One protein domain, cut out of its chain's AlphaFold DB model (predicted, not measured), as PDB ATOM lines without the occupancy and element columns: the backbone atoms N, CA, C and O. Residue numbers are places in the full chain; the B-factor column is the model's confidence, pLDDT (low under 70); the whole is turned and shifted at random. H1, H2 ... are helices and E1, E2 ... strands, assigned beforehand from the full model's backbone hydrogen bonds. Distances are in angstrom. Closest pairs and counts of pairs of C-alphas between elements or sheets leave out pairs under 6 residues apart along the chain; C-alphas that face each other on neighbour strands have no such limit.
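What this domain is: This is residues 150 to 257 of the 265 residues of an uncharacterized protein of Larimichthys crocea (UniProt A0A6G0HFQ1). One twisted sheet of five strands has two helices, H1 and H2, crossing each other over one of its faces, and no named helix covers the other face. The last strand, E5, is reached through a wide loop, of which residues 237 to 248 stick out; past the end of H2, residues 194 to 200 stick out too. The printed part has 108 residues, with two named helices and five named strands in the order H1, E1, H2, E2, E3, E4, E5. The sheet is mixed, in the order E2, E3, E4, E1, E5, and the class is mixed, helices and strands. The whole is compact, with a radius of gyration of the C-alphas of 14.4 A and spans of 46 by 32 by 20 A.

How they stand to each other: Read first H1, residues 150 to 163, then E1, residues 167 to 172, and H2, residues 175 to 193; E2, residues 206 to 210, E3, residues 213 to 217, E4, residues 225 to 232, and E5, residues 252 to 256, follow. H1 and H2 touch, the C-alphas of Arg 154 and Val 185 being their closest at 4.8 A, and run the same way at a steep tilt of 58 degrees. They are on the same face of the sheet, in two layers, helices on one face of a sheet: H1 lies over E4 and E1 at a height over the sheet of 10.3 A, H2 over E4 at 10.6 A. In both helices every O i to N i+4 pair is within hydrogen-bond range. E2, E3 and E4 form a meander, each strand the antiparallel neighbour of the one before; look at N 208 and O 215, 3.0 A, and N 214 and O 228, 2.9 A, within hydrogen-bond range. E4 and E1 are parallel, with N 170 and O 229 at 2.8 A; E1 and E5 are parallel, with N 169 and O 253 at 2.9 A. E1, H2 and E2 make a split strand-helix-strand unit, two strands running the same way with E3 and E4 between them, and its crossover is right-handed.

Where its parts are: Find C-alpha 150 at (38.875, -47.611, -33.646); from there H1 runs 20.0 A to C-alpha 163. E1 spans 16.7 A, and H2 runs 27.0 A from C-alpha 175 at (49.156, -58.432, -27.650). E2 spans 13.3 A, E3 13.1 A, E4 23.4 A and E5 12.8 A, ending at C-alpha 256 at (37.535, -52.177, -22.366).

The domain as a whole: The two C-alphas farthest apart, those of Pro 196 and Arg 237, are 46.5 A apart. The printed part has no cut; the links H2 to E2 and E4 to E5 are long. The mean pLDDT of the printed part is 81.1, and residues 234 to 257 are under 70.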
ATOM      1  N   SER A 150      37.436 -47.576 -33.915       90.31
ATOM      2  CA  SER A 150      38.875 -47.611 -33.646       90.31
ATOM      3  C   SER A 150      39.540 -46.270 -33.923       90.31
ATOM      4  O   SER A 150      40.491 -45.928 -33.236       90.31
ATOM      5  N   LEU A 151      39.076 -45.521 -34.929       93.19
ATOM      6  CA  LEU A 151      39.537 -44.153 -35.171       93.19
ATOM      7  C   LEU A 151      39.164 -43.266 -33.983       93.19
ATOM      8  O   LEU A 151      40.047 -42.664 -33.385       93.19
ATOM      9  N   MET A 152      37.887 -43.275 -33.593       94.31
ATOM     10  CA  MET A 152      37.411 -42.430 -32.505       94.31
ATOM     11  C   MET A 152      38.128 -42.726 -31.186       94.31
ATOM     12  O   MET A 152      38.604 -41.816 -30.524       94.31
ATOM     13  N   MET A 153      38.302 -44.001 -30.831       92.50
ATOM     14  CA  MET A 153      39.031 -44.379 -29.615       92.50
ATOM     15  C   MET A 153      40.497 -43.940 -29.636       92.50
ATOM     16  O   MET A 153      40.998 -43.479 -28.613       92.50
ATOM     17  N   ARG A 154      41.188 -44.061 -30.778       95.81
ATOM     18  CA  ARG A 154      42.575 -43.587 -30.912       95.81
ATOM     19  C   ARG A 154      42.661 -42.077 -30.730       95.81
ATOM     20  O   ARG A 154      43.506 -41.619 -29.971       95.81
ATOM     21  N   LEU A 155      41.745 -41.340 -31.354       97.19
ATOM     22  CA  LEU A 155      41.654 -39.887 -31.248       97.19
ATOM     23  C   LEU A 155      41.370 -39.428 -29.815       97.19
ATOM     24  O   LEU A 155      42.047 -38.535 -29.317       97.19
ATOM     25  N   LEU A 156      40.430 -40.082 -29.127       95.88
ATOM     26  CA  LEU A 156      40.113 -39.791 -27.729       95.88
ATOM     27  C   LEU A 156      41.304 -40.048 -26.812       95.88
ATOM     28  O   LEU A 156      41.656 -39.179 -26.022       95.88
ATOM     29  N   LEU A 157      41.945 -41.213 -26.932       96.44
ATOM     30  CA  LEU A 157      43.123 -41.548 -26.132       96.44
ATOM     31  C   LEU A 157      44.268 -40.566 -26.398       96.44
ATOM     32  O   LEU A 157      44.865 -40.069 -25.449       96.44
ATOM     33  N   ALA A 158      44.536 -40.242 -27.665       97.62
ATOM     34  CA  ALA A 158      45.556 -39.274 -28.047       97.62
ATOM     35  C   ALA A 158      45.284 -37.889 -27.438       97.62
ATOM     36  O   ALA A 158      46.148 -37.335 -26.761       97.62
ATOM     37  N   ALA A 159      44.072 -37.354 -27.605       97.31
ATOM     38  CA  ALA A 159      43.705 -36.033 -27.097       97.31
ATOM     39  C   ALA A 159      43.718 -35.976 -25.557       97.31
ATOM     40  O   ALA A 159      44.240 -35.030 -24.965       97.31
ATOM     41  N   VAL A 160      43.213 -37.021 -24.894       96.31
ATOM     42  CA  VAL A 160      43.253 -37.160 -23.430       96.31
ATOM     43  C   VAL A 160      44.697 -37.190 -22.921       96.31
ATOM     44  O   VAL A 160      45.028 -36.466 -21.983       96.31
ATOM     45  N   LEU A 161      45.581 -37.962 -23.560       96.38
ATOM     46  CA  LEU A 161      46.998 -38.033 -23.192       96.38
ATOM     47  C   LEU A 161      47.754 -36.733 -23.483       96.38
ATOM     48  O   LEU A 161      48.668 -36.394 -22.735       96.38
ATOM     49  N   LEU A 162      47.383 -35.976 -24.520       96.62
ATOM     50  CA  LEU A 162      47.999 -34.681 -24.828       96.62
ATOM     51  C   LEU A 162      47.583 -33.596 -23.836       96.62
ATOM     52  O   LEU A 162      48.431 -32.851 -23.357       96.62
ATOM     53  N   HIS A 163      46.323 -33.567 -23.402       95.75
ATOM     54  CA  HIS A 163      45.799 -32.410 -22.670       95.75
ATOM     55  C   HIS A 163      45.562 -32.645 -21.167       95.75
ATOM     56  O   HIS A 163      45.705 -31.714 -20.380       95.75
ATOM     57  N   LEU A 164      45.309 -33.872 -20.703       93.88
ATOM     58  CA  LEU A 164      44.931 -34.127 -19.299       93.88
ATOM     59  C   LEU A 164      46.055 -34.761 -18.469       93.88
ATOM     60  O   LEU A 164      46.889 -35.490 -19.008       93.88
ATOM     61  N   ASP A 165      46.091 -34.496 -17.161       90.88
ATOM     62  CA  ASP A 165      46.996 -35.188 -16.227       90.88
ATOM     63  C   ASP A 165      46.308 -36.466 -15.753       90.88
ATOM     64  O   ASP A 165      45.517 -36.467 -14.811       90.88
ATOM     65  N   ILE A 166      46.543 -37.560 -16.472       91.62
ATOM     66  CA  ILE A 166      45.738 -38.771 -16.343       91.62
ATOM     67  C   ILE A 166      46.596 -40.026 -16.421       91.62
ATOM     68  O   ILE A 166      47.616 -40.067 -17.113       91.62
ATOM     69  N   ASN A 167      46.136 -41.063 -15.728       92.38
ATOM     70  CA  ASN A 167      46.628 -42.417 -15.871       92.38
ATOM     71  C   ASN A 167      45.552 -43.292 -16.536       92.38
ATOM     72  O   ASN A 167      44.488 -43.531 -15.959       92.38
ATOM     73  N   VAL A 168      45.819 -43.732 -17.766       91.88
ATOM     74  CA  VAL A 168      44.874 -44.486 -18.593       91.88
ATOM     75  C   VAL A 168      45.325 -45.932 -18.741       91.88
ATOM     76  O   VAL A 168      46.448 -46.207 -19.160       91.88
ATOM     77  N   MET A 169      44.410 -46.860 -18.481       92.56
ATOM     78  CA  MET A 169      44.578 -48.274 -18.786       92.56
ATOM     79  C   MET A 169      43.758 -48.652 -20.021       92.56
ATOM     80  O   MET A 169      42.548 -48.427 -20.103       92.56
ATOM     81  N   VAL A 170      44.437 -49.252 -20.989       91.06
ATOM     82  CA  VAL A 170      43.906 -49.674 -22.280       91.06
ATOM     83  C   VAL A 170      44.039 -51.187 -22.367       91.06
ATOM     84  O   VAL A 170      45.148 -51.706 -22.469       91.06
ATOM     85  N   GLN A 171      42.912 -51.896 -22.346       90.62
ATOM     86  CA  GLN A 171      42.908 -53.357 -22.357       90.62
ATOM     87  C   GLN A 171      42.320 -53.910 -23.658       90.62
ATOM     88  O   GLN A 171      41.186 -53.587 -24.018       90.62
ATOM     89  N   ALA A 172      43.056 -54.784 -24.348       88.88
ATOM     90  CA  ALA A 172      42.575 -55.460 -25.555       88.88
ATOM     91  C   ALA A 172      42.789 -56.978 -25.499       88.88
ATOM     92  O   ALA A 172      43.572 -57.490 -24.712       88.88
ATOM     93  N   GLN A 173      42.091 -57.714 -26.367       86.62
ATOM     94  CA  GLN A 173      42.043 -59.178 -26.314       86.62
ATOM     95  C   GLN A 173      43.417 -59.858 -26.445       86.62
ATOM     96  O   GLN A 173      43.667 -60.860 -25.777       86.62
ATOM     97  N   ASN A 174      44.288 -59.342 -27.316       88.44
ATOM     98  CA  ASN A 174      45.613 -59.910 -27.549       88.44
ATOM     99  C   ASN A 174      46.706 -58.846 -27.716       88.44
ATOM    100  O   ASN A 174      46.432 -57.668 -27.972       88.44
ATOM    101  N   LYS A 175      47.962 -59.288 -27.590       88.12
ATOM    102  CA  LYS A 175      49.156 -58.432 -27.650       88.12
ATOM    103  C   LYS A 175      49.289 -57.694 -28.981       88.12
ATOM    104  O   LYS A 175      49.671 -56.524 -29.004       88.12
ATOM    105  N   HIS A 176      48.919 -58.345 -30.084       90.06
ATOM    106  CA  HIS A 176      48.932 -57.720 -31.404       90.06
ATOM    107  C   HIS A 176      47.937 -56.550 -31.479       90.06
ATOM    108  O   HIS A 176      48.313 -55.457 -31.888       90.06
ATOM    109  N   MET A 177      46.705 -56.727 -30.992       88.88
ATOM    110  CA  MET A 177      45.708 -55.655 -30.921       88.88
ATOM    111  C   MET A 177      46.156 -54.496 -30.030       88.88
ATOM    112  O   MET A 177      45.970 -53.345 -30.419       88.88
ATOM    113  N   CYS A 178      46.766 -54.778 -28.873       90.75
ATOM    114  CA  CYS A 178      47.332 -53.734 -28.010       90.75
ATOM    115  C   CYS A 178      48.414 -52.934 -28.738       90.75
ATOM    116  O   CYS A 178      48.407 -51.708 -28.703       90.75
ATOM    117  N   THR A 179      49.304 -53.631 -29.447       91.56
ATOM    118  CA  THR A 179      50.393 -53.011 -30.210       91.56
ATOM    119  C   THR A 179      49.851 -52.119 -31.325       91.56
ATOM    120  O   THR A 179      50.262 -50.967 -31.437       91.56
ATOM    121  N   THR A 180      48.889 -52.611 -32.106       93.00
ATOM    122  CA  THR A 180      48.239 -51.841 -33.177       93.00
ATOM    123  C   THR A 180      47.497 -50.626 -32.631       93.00
ATOM    124  O   THR A 180      47.555 -49.548 -33.221       93.00
ATOM    125  N   LEU A 181      46.816 -50.771 -31.491       93.06
ATOM    126  CA  LEU A 181      46.129 -49.658 -30.848       93.06
ATOM    127  C   LEU A 181      47.124 -48.603 -30.362       93.06
ATOM    128  O   LEU A 181      46.915 -47.430 -30.645       93.06
ATOM    129  N   ARG A 182      48.219 -49.009 -29.709       94.44
ATOM    130  CA  ARG A 182      49.282 -48.100 -29.265       94.44
ATOM    131  C   ARG A 182      49.886 -47.319 -30.425       94.44
ATOM    132  O   ARG A 182      49.902 -46.098 -30.368       94.44
ATOM    133  N   LEU A 183      50.352 -48.008 -31.469       95.31
ATOM    134  CA  LEU A 183      50.938 -47.355 -32.646       95.31
ATOM    135  C   LEU A 183      49.937 -46.398 -33.301       95.31
ATOM    136  O   LEU A 183      50.296 -45.305 -33.717       95.31
ATOM    137  N   GLY A 184      48.662 -46.788 -33.340       96.44
ATOM    138  CA  GLY A 184      47.599 -45.921 -33.819       96.44
ATOM    139  C   GLY A 184      47.363 -44.692 -32.936       96.44
ATOM    140  O   GLY A 184      47.108 -43.629 -33.479       96.44
ATOM    141  N   VAL A 185      47.448 -44.812 -31.608       96.62
ATOM    142  CA  VAL A 185      47.364 -43.664 -30.688       96.62
ATOM    143  C   VAL A 185      48.557 -42.733 -30.884       96.62
ATOM    144  O   VAL A 185      48.344 -41.536 -31.020       96.62
ATOM    145  N   GLU A 186      49.781 -43.265 -30.947       95.31
ATOM    146  CA  GLU A 186      51.007 -42.481 -31.173       95.31
ATOM    147  C   GLU A 186      50.922 -41.718 -32.509       95.31
ATOM    148  O   GLU A 186      51.067 -40.499 -32.526       95.31
ATOM    149  N   SER A 187      50.533 -42.398 -33.592       96.94
ATOM    150  CA  SER A 187      50.275 -41.762 -34.893       96.94
ATOM    151  C   SER A 187      49.206 -40.669 -34.812       96.94
ATOM    152  O   SER A 187      49.373 -39.595 -35.380       96.94
ATOM    153  N   THR A 188      48.095 -40.907 -34.108       97.62
ATOM    154  CA  THR A 188      47.043 -39.889 -33.974       97.62
ATOM    155  C   THR A 188      47.487 -38.711 -33.102       97.62
ATOM    156  O   THR A 188      47.057 -37.589 -33.349       97.62
ATOM    157  N   MET A 189      48.364 -38.922 -32.114       97.12
ATOM    158  CA  MET A 189      48.968 -37.826 -31.349       97.12
ATOM    159  C   MET A 189      49.818 -36.932 -32.252       97.12
ATOM    160  O   MET A 189      49.675 -35.715 -32.182       97.12
ATOM    161  N   GLU A 190      50.643 -37.517 -33.122       96.69
ATOM    162  CA  GLU A 190      51.439 -36.767 -34.102       96.69
ATOM    163  C   GLU A 190      50.542 -35.964 -35.056       96.69
ATOM    164  O   GLU A 190      50.788 -34.783 -35.293       96.69
ATOM    165  N   GLU A 191      49.449 -36.558 -35.545       97.19
ATOM    166  CA  GLU A 191      48.486 -35.846 -36.395       97.19
ATOM    167  C   GLU A 191      47.801 -34.678 -35.666       97.19
ATOM    168  O   GLU A 191      47.605 -33.616 -36.255       97.19
ATOM    169  N   LEU A 192      47.441 -34.844 -34.387       97.62
ATOM    170  CA  LEU A 192      46.852 -33.770 -33.581       97.62
ATOM    171  C   LEU A 192      47.836 -32.617 -33.342       97.62
ATOM    172  O   LEU A 192      47.426 -31.458 -33.340       97.62
ATOM    173  N   GLN A 193      49.119 -32.927 -33.157       96.38
ATOM    174  CA  GLN A 193      50.185 -31.938 -32.963       96.38
ATOM    175  C   GLN A 193      50.480 -31.117 -34.225       96.38
ATOM    176  O   GLN A 193      51.024 -30.021 -34.130       96.38
ATOM    177  N   GLN A 194      50.120 -31.637 -35.400       96.44
ATOM    178  CA  GLN A 194      50.252 -30.940 -36.681       96.44
ATOM    179  C   GLN A 194      49.072 -30.005 -36.986       96.44
ATOM    180  O   GLN A 194      49.098 -29.301 -37.998       96.44
ATOM    181  N   LEU A 195      48.029 -29.990 -36.149       96.19
ATOM    182  CA  LEU A 195      46.890 -29.100 -36.352       96.19
ATOM    183  C   LEU A 195      47.301 -27.627 -36.178       96.19
ATOM    184  O   LEU A 195      48.026 -27.315 -35.232       96.19
ATOM    185  N   PRO A 196      46.799 -26.703 -37.022       93.75
ATOM    186  CA  PRO A 196      47.172 -25.289 -36.981       93.75
ATOM    187  C   PRO A 196      47.008 -24.619 -35.625       93.75
ATOM    188  O   PRO A 196      47.820 -23.771 -35.261       93.75
ATOM    189  N   SER A 197      45.963 -24.966 -34.867       92.44
ATOM    190  CA  SER A 197      45.768 -24.311 -33.577       92.44
ATOM    191  C   SER A 197      46.664 -24.883 -32.454       92.44
ATOM    192  O   SER A 197      46.649 -24.335 -31.349       92.44
ATOM    193  N   PHE A 198      47.431 -25.965 -32.700       95.19
ATOM    194  CA  PHE A 198      48.218 -26.680 -31.683       95.19
ATOM    195  C   PHE A 198      49.471 -25.886 -31.337       95.19
ATOM    196  O   PHE A 198      50.264 -25.528 -32.208       95.19
ATOM    197  N   ARG A 199      49.684 -25.604 -30.049       91.75
ATOM    198  CA  ARG A 199      50.823 -24.785 -29.624       91.75
ATOM    199  C   ARG A 199      52.024 -25.664 -29.316       91.75
ATOM    200  O   ARG A 199      51.915 -26.647 -28.594       91.75
ATOM    201  N   HIS A 200      53.216 -25.250 -29.740       88.00
ATOM    202  CA  HIS A 200      54.447 -25.994 -29.441       88.00
ATOM    203  C   HIS A 200      54.719 -26.167 -27.939       88.00
ATOM    204  O   HIS A 200      55.352 -27.140 -27.539       88.00
ATOM    205  N   THR A 201      54.208 -25.265 -27.096       87.12
ATOM    206  CA  THR A 201      54.284 -25.371 -25.629       87.12
ATOM    207  C   THR A 201      53.493 -26.551 -25.058       87.12
ATOM    208  O   THR A 201      53.724 -26.939 -23.916       87.12
ATOM    209  N   GLU A 202      52.563 -27.111 -25.834       90.88
ATOM    210  CA  GLU A 202      51.683 -28.223 -25.458       90.88
ATOM    211  C   GLU A 202      52.283 -29.586 -25.846       90.88
ATOM    212  O   GLU A 202      51.725 -30.632 -25.506       90.88
ATOM    213  N   ASN A 203      53.433 -29.598 -26.532       91.94
ATOM    214  CA  ASN A 203      54.108 -30.832 -26.922       91.94
ATOM    215  C   ASN A 203      54.721 -31.565 -25.714       91.94
ATOM    216  O   ASN A 203      55.239 -30.929 -24.787       91.94
ATOM    217  N   PRO A 204      54.740 -32.911 -25.739       92.62
ATOM    218  CA  PRO A 204      55.560 -33.685 -24.824       92.62
ATOM    219  C   PRO A 204      57.035 -33.301 -24.989       92.62
ATOM    220  O   PRO A 204      57.576 -33.319 -26.091       92.62
ATOM    221  N   VAL A 205      57.694 -32.991 -23.879       93.06
ATOM    222  CA  VAL A 205      59.140 -32.722 -23.831       93.06
ATOM    223  C   VAL A 205      59.922 -34.033 -23.844       93.06
ATOM    224  O   VAL A 205      61.037 -34.100 -24.351       93.06
ATOM    225  N   ASN A 206      59.349 -35.089 -23.261       92.12
ATOM    226  CA  ASN A 206      59.970 -36.403 -23.202       92.12
ATOM    227  C   ASN A 206      58.901 -37.502 -23.204       92.12
ATOM    228  O   ASN A 206      57.902 -37.408 -22.486       92.12
ATOM    229  N   ILE A 207      59.141 -38.554 -23.983       92.75
ATOM    230  CA  ILE A 207      58.328 -39.768 -24.021       92.75
ATOM    231  C   ILE A 207      59.235 -40.929 -23.616       92.75
ATOM    232  O   ILE A 207      60.199 -41.246 -24.307       92.75
ATOM    233  N   CYS A 208      58.927 -41.574 -22.493       91.69
ATOM    234  CA  CYS A 208      59.726 -42.675 -21.960       91.69
ATOM    235  C   CYS A 208      58.864 -43.885 -21.576       91.69
ATOM    236  O   CYS A 208      57.633 -43.846 -21.636       91.69
ATOM    237  N   GLY A 209      59.524 -44.970 -21.171       89.44
ATOM    238  CA  GLY A 209      58.883 -46.229 -20.793       89.44
ATOM    239  C   GLY A 209      58.984 -47.301 -21.877       89.44
ATOM    240  O   GLY A 209      59.755 -47.174 -22.828       89.44
ATOM    241  N   ASN A 210      58.225 -48.379 -21.710       90.44
ATOM    242  CA  ASN A 210      58.246 -49.542 -22.594       90.44
ATOM    243  C   ASN A 210      56.953 -49.611 -23.439       90.44
ATOM    244  O   ASN A 210      56.050 -48.796 -23.241       90.44
ATOM    245  N   PRO A 211      56.836 -50.542 -24.405       86.69
ATOM    246  CA  PRO A 211      55.645 -50.635 -25.252       86.69
ATOM    247  C   PRO A 211      54.331 -50.865 -24.492       86.69
ATOM    248  O   PRO A 211      53.271 -50.582 -25.036       86.69
ATOM    249  N   GLU A 212      54.378 -51.379 -23.265       88.12
ATOM    250  CA  GLU A 212      53.191 -51.627 -22.439       88.12
ATOM    251  C   GLU A 212      52.901 -50.464 -21.487       88.12
ATOM    252  O   GLU A 212      51.763 -50.278 -21.085       88.12
ATOM    253  N   ASN A 213      53.903 -49.653 -21.146       92.19
ATOM    254  CA  ASN A 213      53.812 -48.569 -20.178       92.19
ATOM    255  C   ASN A 213      54.497 -47.330 -20.752       92.19
ATOM    256  O   ASN A 213      55.721 -47.193 -20.687       92.19
ATOM    257  N   ARG A 214      53.699 -46.423 -21.314       93.00
ATOM    258  CA  ARG A 214      54.163 -45.148 -21.864       93.00
ATOM    259  C   ARG A 214      53.963 -44.027 -20.858       93.00
ATOM    260  O   ARG A 214      52.905 -43.920 -20.238       93.00
ATOM    261  N   VAL A 215      54.969 -43.166 -20.745       94.50
ATOM    262  CA  VAL A 215      54.932 -41.955 -19.924       94.50
ATOM    263  C   VAL A 215      55.230 -40.756 -20.810       94.50
ATOM    264  O   VAL A 215      56.300 -40.681 -21.414       94.50
ATOM    265  N   TYR A 216      54.294 -39.815 -20.854       94.75
ATOM    266  CA  TYR A 216      54.401 -38.561 -21.592       94.75
ATOM    267  C   TYR A 216      54.625 -37.430 -20.590       94.75
ATOM    268  O   TYR A 216      53.765 -37.167 -19.748       94.75
ATOM    269  N   ARG A 217      55.789 -36.781 -20.656       93.69
ATOM    270  CA  ARG A 217      56.159 -35.664 -19.778       93.69
ATOM    271  C   ARG A 217      56.058 -34.352 -20.540       93.69
ATOM    272  O   ARG A 217      56.601 -34.242 -21.637       93.69
ATOM    273  N   PHE A 218      55.406 -33.364 -19.943       93.19
ATOM    274  CA  PHE A 218      55.146 -32.063 -20.558       93.19
ATOM    275  C   PHE A 218      55.910 -30.954 -19.837       93.19
ATOM    276  O   PHE A 218      56.522 -31.173 -18.788       93.19
ATOM    277  N   ASN A 219      55.901 -29.756 -20.420       88.31
ATOM    278  CA  ASN A 219      56.420 -28.576 -19.744       88.31
ATOM    279  C   ASN A 219      55.588 -28.314 -18.468       88.31
ATOM    280  O   ASN A 219      54.365 -28.209 -18.588       88.31
ATOM    281  N   PRO A 220      56.210 -28.142 -17.282       84.69
ATOM    282  CA  PRO A 220      55.496 -27.862 -16.034       84.69
ATOM    283  C   PRO A 220      54.582 -26.631 -16.077       84.69
ATOM    284  O   PRO A 220      53.609 -26.576 -15.331       84.69
ATOM    285  N   GLY A 221      54.876 -25.654 -16.943       84.25
ATOM    286  CA  GLY A 221      54.013 -24.491 -17.163       84.25
ATOM    287  C   GLY A 221      52.721 -24.808 -17.925       84.25
ATOM    288  O   GLY A 221      51.782 -24.023 -17.878       84.25
ATOM    289  N   TYR A 222      52.663 -25.952 -18.611       87.12
ATOM    290  CA  TYR A 222      51.475 -26.434 -19.308       87.12
ATOM    291  C   TYR A 222      50.730 -27.495 -18.491       87.12
ATOM    292  O   TYR A 222      49.584 -27.278 -18.094       87.12
ATOM    293  N   LYS A 223      51.377 -28.640 -18.233       90.81
ATOM    294  CA  LYS A 223      50.850 -29.715 -17.381       90.81
ATOM    295  C   LYS A 223      51.957 -30.645 -16.878       90.81
ATOM    296  O   LYS A 223      53.112 -30.522 -17.274       90.81
ATOM    297  N   GLY A 224      51.599 -31.596 -16.018       88.69
ATOM    298  CA  GLY A 224      52.521 -32.577 -15.459       88.69
ATOM    299  C   GLY A 224      52.836 -33.724 -16.420       88.69
ATOM    300  O   GLY A 224      53.687 -33.627 -17.307       88.69
ATOM    301  N   SER A 225      52.229 -34.882 -16.179       91.50
ATOM    302  CA  SER A 225      52.525 -36.115 -16.914       91.50
ATOM    303  C   SER A 225      51.266 -36.930 -17.157       91.50
ATOM    304  O   SER A 225      50.347 -36.943 -16.340       91.50
ATOM    305  N   SER A 226      51.270 -37.651 -18.272       93.69
ATOM    306  CA  SER A 226      50.215 -38.593 -18.631       93.69
ATOM    307  C   SER A 226      50.795 -39.987 -18.792       93.69
ATOM    308  O   SER A 226      51.898 -40.159 -19.314       93.69
ATOM    309  N   PHE A 227      50.038 -40.984 -18.357       94.69
ATOM    310  CA  PHE A 227      50.449 -42.382 -18.341       94.69
ATOM    311  C   PHE A 227      49.464 -43.203 -19.167       94.69
ATOM    312  O   PHE A 227      48.253 -43.000 -19.075       94.69
ATOM    313  N   ALA A 228      49.988 -44.121 -19.976       94.62
ATOM    314  CA  ALA A 228      49.186 -45.065 -20.740       94.62
ATOM    315  C   ALA A 228      49.724 -46.487 -20.556       94.62
ATOM    316  O   ALA A 228      50.885 -46.760 -20.867       94.62
ATOM    317  N   HIS A 229      48.858 -47.382 -20.088       94.19
ATOM    318  CA  HIS A 229      49.145 -48.797 -19.882       94.19
ATOM    319  C   HIS A 229      48.386 -49.639 -20.912       94.19
ATOM    320  O   HIS A 229      47.159 -49.677 -20.883       94.19
ATOM    321  N   PHE A 230      49.090 -50.307 -21.823       92.69
ATOM    322  CA  PHE A 230      48.514 -51.156 -22.867       92.69
ATOM    323  C   PHE A 230      48.632 -52.626 -22.467       92.69
ATOM    324  O   PHE A 230      49.711 -53.209 -22.550       92.69
ATOM    325  N   LEU A 231      47.517 -53.224 -22.048       90.38
ATOM    326  CA  LEU A 231      47.468 -54.570 -21.480       90.38
ATOM    327  C   LEU A 231      46.693 -55.541 -22.372       90.38
ATOM    328  O   LEU A 231      45.569 -55.274 -22.804       90.38
ATOM    329  N   SER A 232      47.283 -56.709 -22.598       86.69
ATOM    330  CA  SER A 232      46.633 -57.822 -23.285       86.69
ATOM    331  C   SER A 232      45.860 -58.684 -22.286       86.69
ATOM    332  O   SER A 232      46.408 -59.082 -21.267       86.69
ATOM    333  N   SER A 233      44.612 -59.036 -22.600       78.94
ATOM    334  CA  SER A 233      43.805 -59.997 -21.826       78.94
ATOM    335  C   SER A 233      44.185 -61.460 -22.075       78.94
ATOM    336  O   SER A 233      43.540 -62.361 -21.543       78.94
ATOM    337  N   SER A 234      45.164 -61.725 -22.945       69.38
ATOM    338  CA  SER A 234      45.662 -63.084 -23.177       69.38
ATOM    339  C   SER A 234      46.368 -63.599 -21.922       69.38
ATOM    340  O   SER A 234      47.119 -62.848 -21.308       69.38
ATOM    341  N   ASN A 235      46.144 -64.865 -21.559       49.31
ATOM    342  CA  ASN A 235      46.825 -65.532 -20.447       49.31
ATOM    343  C   ASN A 235      48.337 -65.646 -20.714       49.31
ATOM    344  O   ASN A 235      48.804 -66.706 -21.124       49.31
ATOM    345  N   ASP A 236      49.107 -64.597 -20.440       45.88
ATOM    346  CA  ASP A 236      50.538 -64.751 -20.199       45.88
ATOM    347  C   ASP A 236      50.683 -65.292 -18.771       45.88
ATOM    348  O   ASP A 236      50.649 -64.564 -17.782       45.88
ATOM    349  N   ARG A 237      50.772 -66.624 -18.661       40.66
ATOM    350  CA  ARG A 237      51.041 -67.343 -17.401       40.66
ATOM    351  C   ARG A 237      52.466 -67.121 -16.875       40.66
ATOM    352  O   ARG A 237      52.809 -67.665 -15.829       40.66
ATOM    353  N   ASP A 238      53.271 -66.304 -17.548       42.56
ATOM    354  CA  ASP A 238      54.675 -66.103 -17.225       42.56
ATOM    355  C   ASP A 238      54.952 -64.690 -16.689       42.56
ATOM    356  O   ASP A 238      55.073 -63.720 -17.428       42.56
ATOM    357  N   LYS A 239      55.106 -64.646 -15.359       43.91
ATOM    358  CA  LYS A 239      56.036 -63.810 -14.576       43.91
ATOM    359  C   LYS A 239      56.020 -62.292 -14.809       43.91
ATOM    360  O   LYS A 239      56.713 -61.821 -15.692       43.91
ATOM    361  N   PHE A 240      55.477 -61.538 -13.848       38.75
ATOM    362  CA  PHE A 240      56.167 -60.393 -13.216       38.75
ATOM    363  C   PHE A 240      55.577 -60.134 -11.813       38.75
ATOM    364  O   PHE A 240      54.356 -60.189 -11.652       38.75
ATOM    365  N   PRO A 241      56.396 -59.847 -10.780       38.94
ATOM    366  CA  PRO A 241      55.886 -59.342  -9.514       38.94
ATOM    367  C   PRO A 241      55.453 -57.887  -9.727       38.94
ATOM    368  O   PRO A 241      56.261 -57.021 -10.058       38.94
ATOM    369  N   PHE A 242      54.160 -57.618  -9.568       41.75
ATOM    370  CA  PHE A 242      53.625 -56.262  -9.557       41.75
ATOM    371  C   PHE A 242      54.188 -55.501  -8.349       41.75
ATOM    372  O   PHE A 242      53.731 -55.687  -7.224       41.75
ATOM    373  N   CYS A 243      55.151 -54.607  -8.570       30.59
ATOM    374  CA  CYS A 243      55.382 -53.501  -7.648       30.59
ATOM    375  C   CYS A 243      54.401 -52.385  -8.010       30.59
ATOM    376  O   CYS A 243      54.647 -51.607  -8.929       30.59
ATOM    377  N   TYR A 244      53.284 -52.304  -7.287       34.31
ATOM    378  CA  TYR A 244      52.527 -51.059  -7.213       34.31
ATOM    379  C   TYR A 244      53.443 -50.003  -6.581       34.31
ATOM    380  O   TYR A 244      53.880 -50.210  -5.447       34.31
ATOM    381  N   PRO A 245      53.750 -48.869  -7.233       32.41
ATOM    382  CA  PRO A 245      54.176 -47.717  -6.467       32.41
ATOM    383  C   PRO A 245      52.980 -47.296  -5.609       32.41
ATOM    384  O   PRO A 245      51.924 -46.928  -6.125       32.41
ATOM    385  N   THR A 246      53.137 -47.391  -4.292       34.84
ATOM    386  CA  THR A 246      52.263 -46.774  -3.294       34.84
ATOM    387  C   THR A 246      52.352 -45.255  -3.436       34.84
ATOM    388  O   THR A 246      53.073 -44.571  -2.719       34.84
ATOM    389  N   LEU A 247      51.628 -44.719  -4.413       30.59
ATOM    390  CA  LEU A 247      51.320 -43.301  -4.542       30.59
ATOM    391  C   LEU A 247      49.802 -43.142  -4.388       30.59
ATOM    392  O   LEU A 247      49.054 -44.019  -4.828       30.59
ATOM    393  N   PRO A 248      49.330 -42.072  -3.727       32.66
ATOM    394  CA  PRO A 248      47.911 -41.888  -3.457       32.66
ATOM    395  C   PRO A 248      47.163 -41.851  -4.792       32.66
ATOM    396  O   PRO A 248      47.558 -41.124  -5.701       32.66
ATOM    397  N   ALA A 249      46.139 -42.699  -4.906       35.62
ATOM    398  CA  ALA A 249      45.453 -43.044  -6.145       35.62
ATOM    399  C   ALA A 249      45.192 -41.833  -7.065       35.62
ATOM    400  O   ALA A 249      44.308 -41.024  -6.767       35.62
ATOM    401  N   PRO A 250      45.873 -41.725  -8.222       37.31
ATOM    402  CA  PRO A 250      45.319 -40.988  -9.335       37.31
ATOM    403  C   PRO A 250      44.282 -41.910  -9.978       37.31
ATOM    404  O   PRO A 250      44.597 -43.021 -10.396       37.31
ATOM    405  N   SER A 251      43.030 -41.463  -9.988       38.91
ATOM    406  CA  SER A 251      41.898 -42.036 -10.729       38.91
ATOM    407  C   SER A 251      42.317 -42.902 -11.929       38.91
ATOM    408  O   SER A 251      42.714 -42.380 -12.973       38.91
ATOM    409  N   HIS A 252      42.235 -44.220 -11.767       41.28
ATOM    410  CA  HIS A 252      42.461 -45.175 -12.844       41.28
ATOM    411  C   HIS A 252      41.243 -45.176 -13.770       41.28
ATOM    412  O   HIS A 252      40.128 -45.446 -13.322       41.28
ATOM    413  N   TYR A 253      41.453 -44.896 -15.057       45.75
ATOM    414  CA  TYR A 253      40.412 -45.029 -16.075       45.75
ATOM    415  C   TYR A 253      40.694 -46.250 -16.942       45.75
ATOM    416  O   TYR A 253      41.766 -46.356 -17.538       45.75
ATOM    417  N   THR A 254      39.724 -47.160 -17.012       43.88
ATOM    418  CA  THR A 254      39.834 -48.409 -17.770       43.88
ATOM    419  C   THR A 254      38.957 -48.353 -19.008       43.88
ATOM    420  O   THR A 254      37.737 -48.241 -18.901       43.88
ATOM    421  N   PHE A 255      39.563 -48.503 -20.184       50.88
ATOM    422  CA  PHE A 255      38.834 -48.692 -21.436       50.88
ATOM    423  C   PHE A 255      38.866 -50.165 -21.848       50.88
ATOM    424  O   PHE A 255      39.932 -50.717 -22.131       50.88
ATOM    425  N   TYR A 256      37.690 -50.795 -21.910       42.59
ATOM    426  CA  TYR A 256      37.535 -52.177 -22.366       42.59
ATOM    427  C   TYR A 256      37.276 -52.242 -23.872       42.59
ATOM    428  O   TYR A 256      36.328 -51.639 -24.379       42.59
ATOM    429  N   PHE A 257      38.071 -53.041 -24.587       43.47
ATOM    430  CA  PHE A 257      37.863 -53.321 -26.006       43.47
ATOM    431  C   PHE A 257      37.394 -54.759 -26.215       43.47
ATOM    432  O   PHE A 257      38.197 -55.693 -26.242       43.47
TER     433      PHE A 257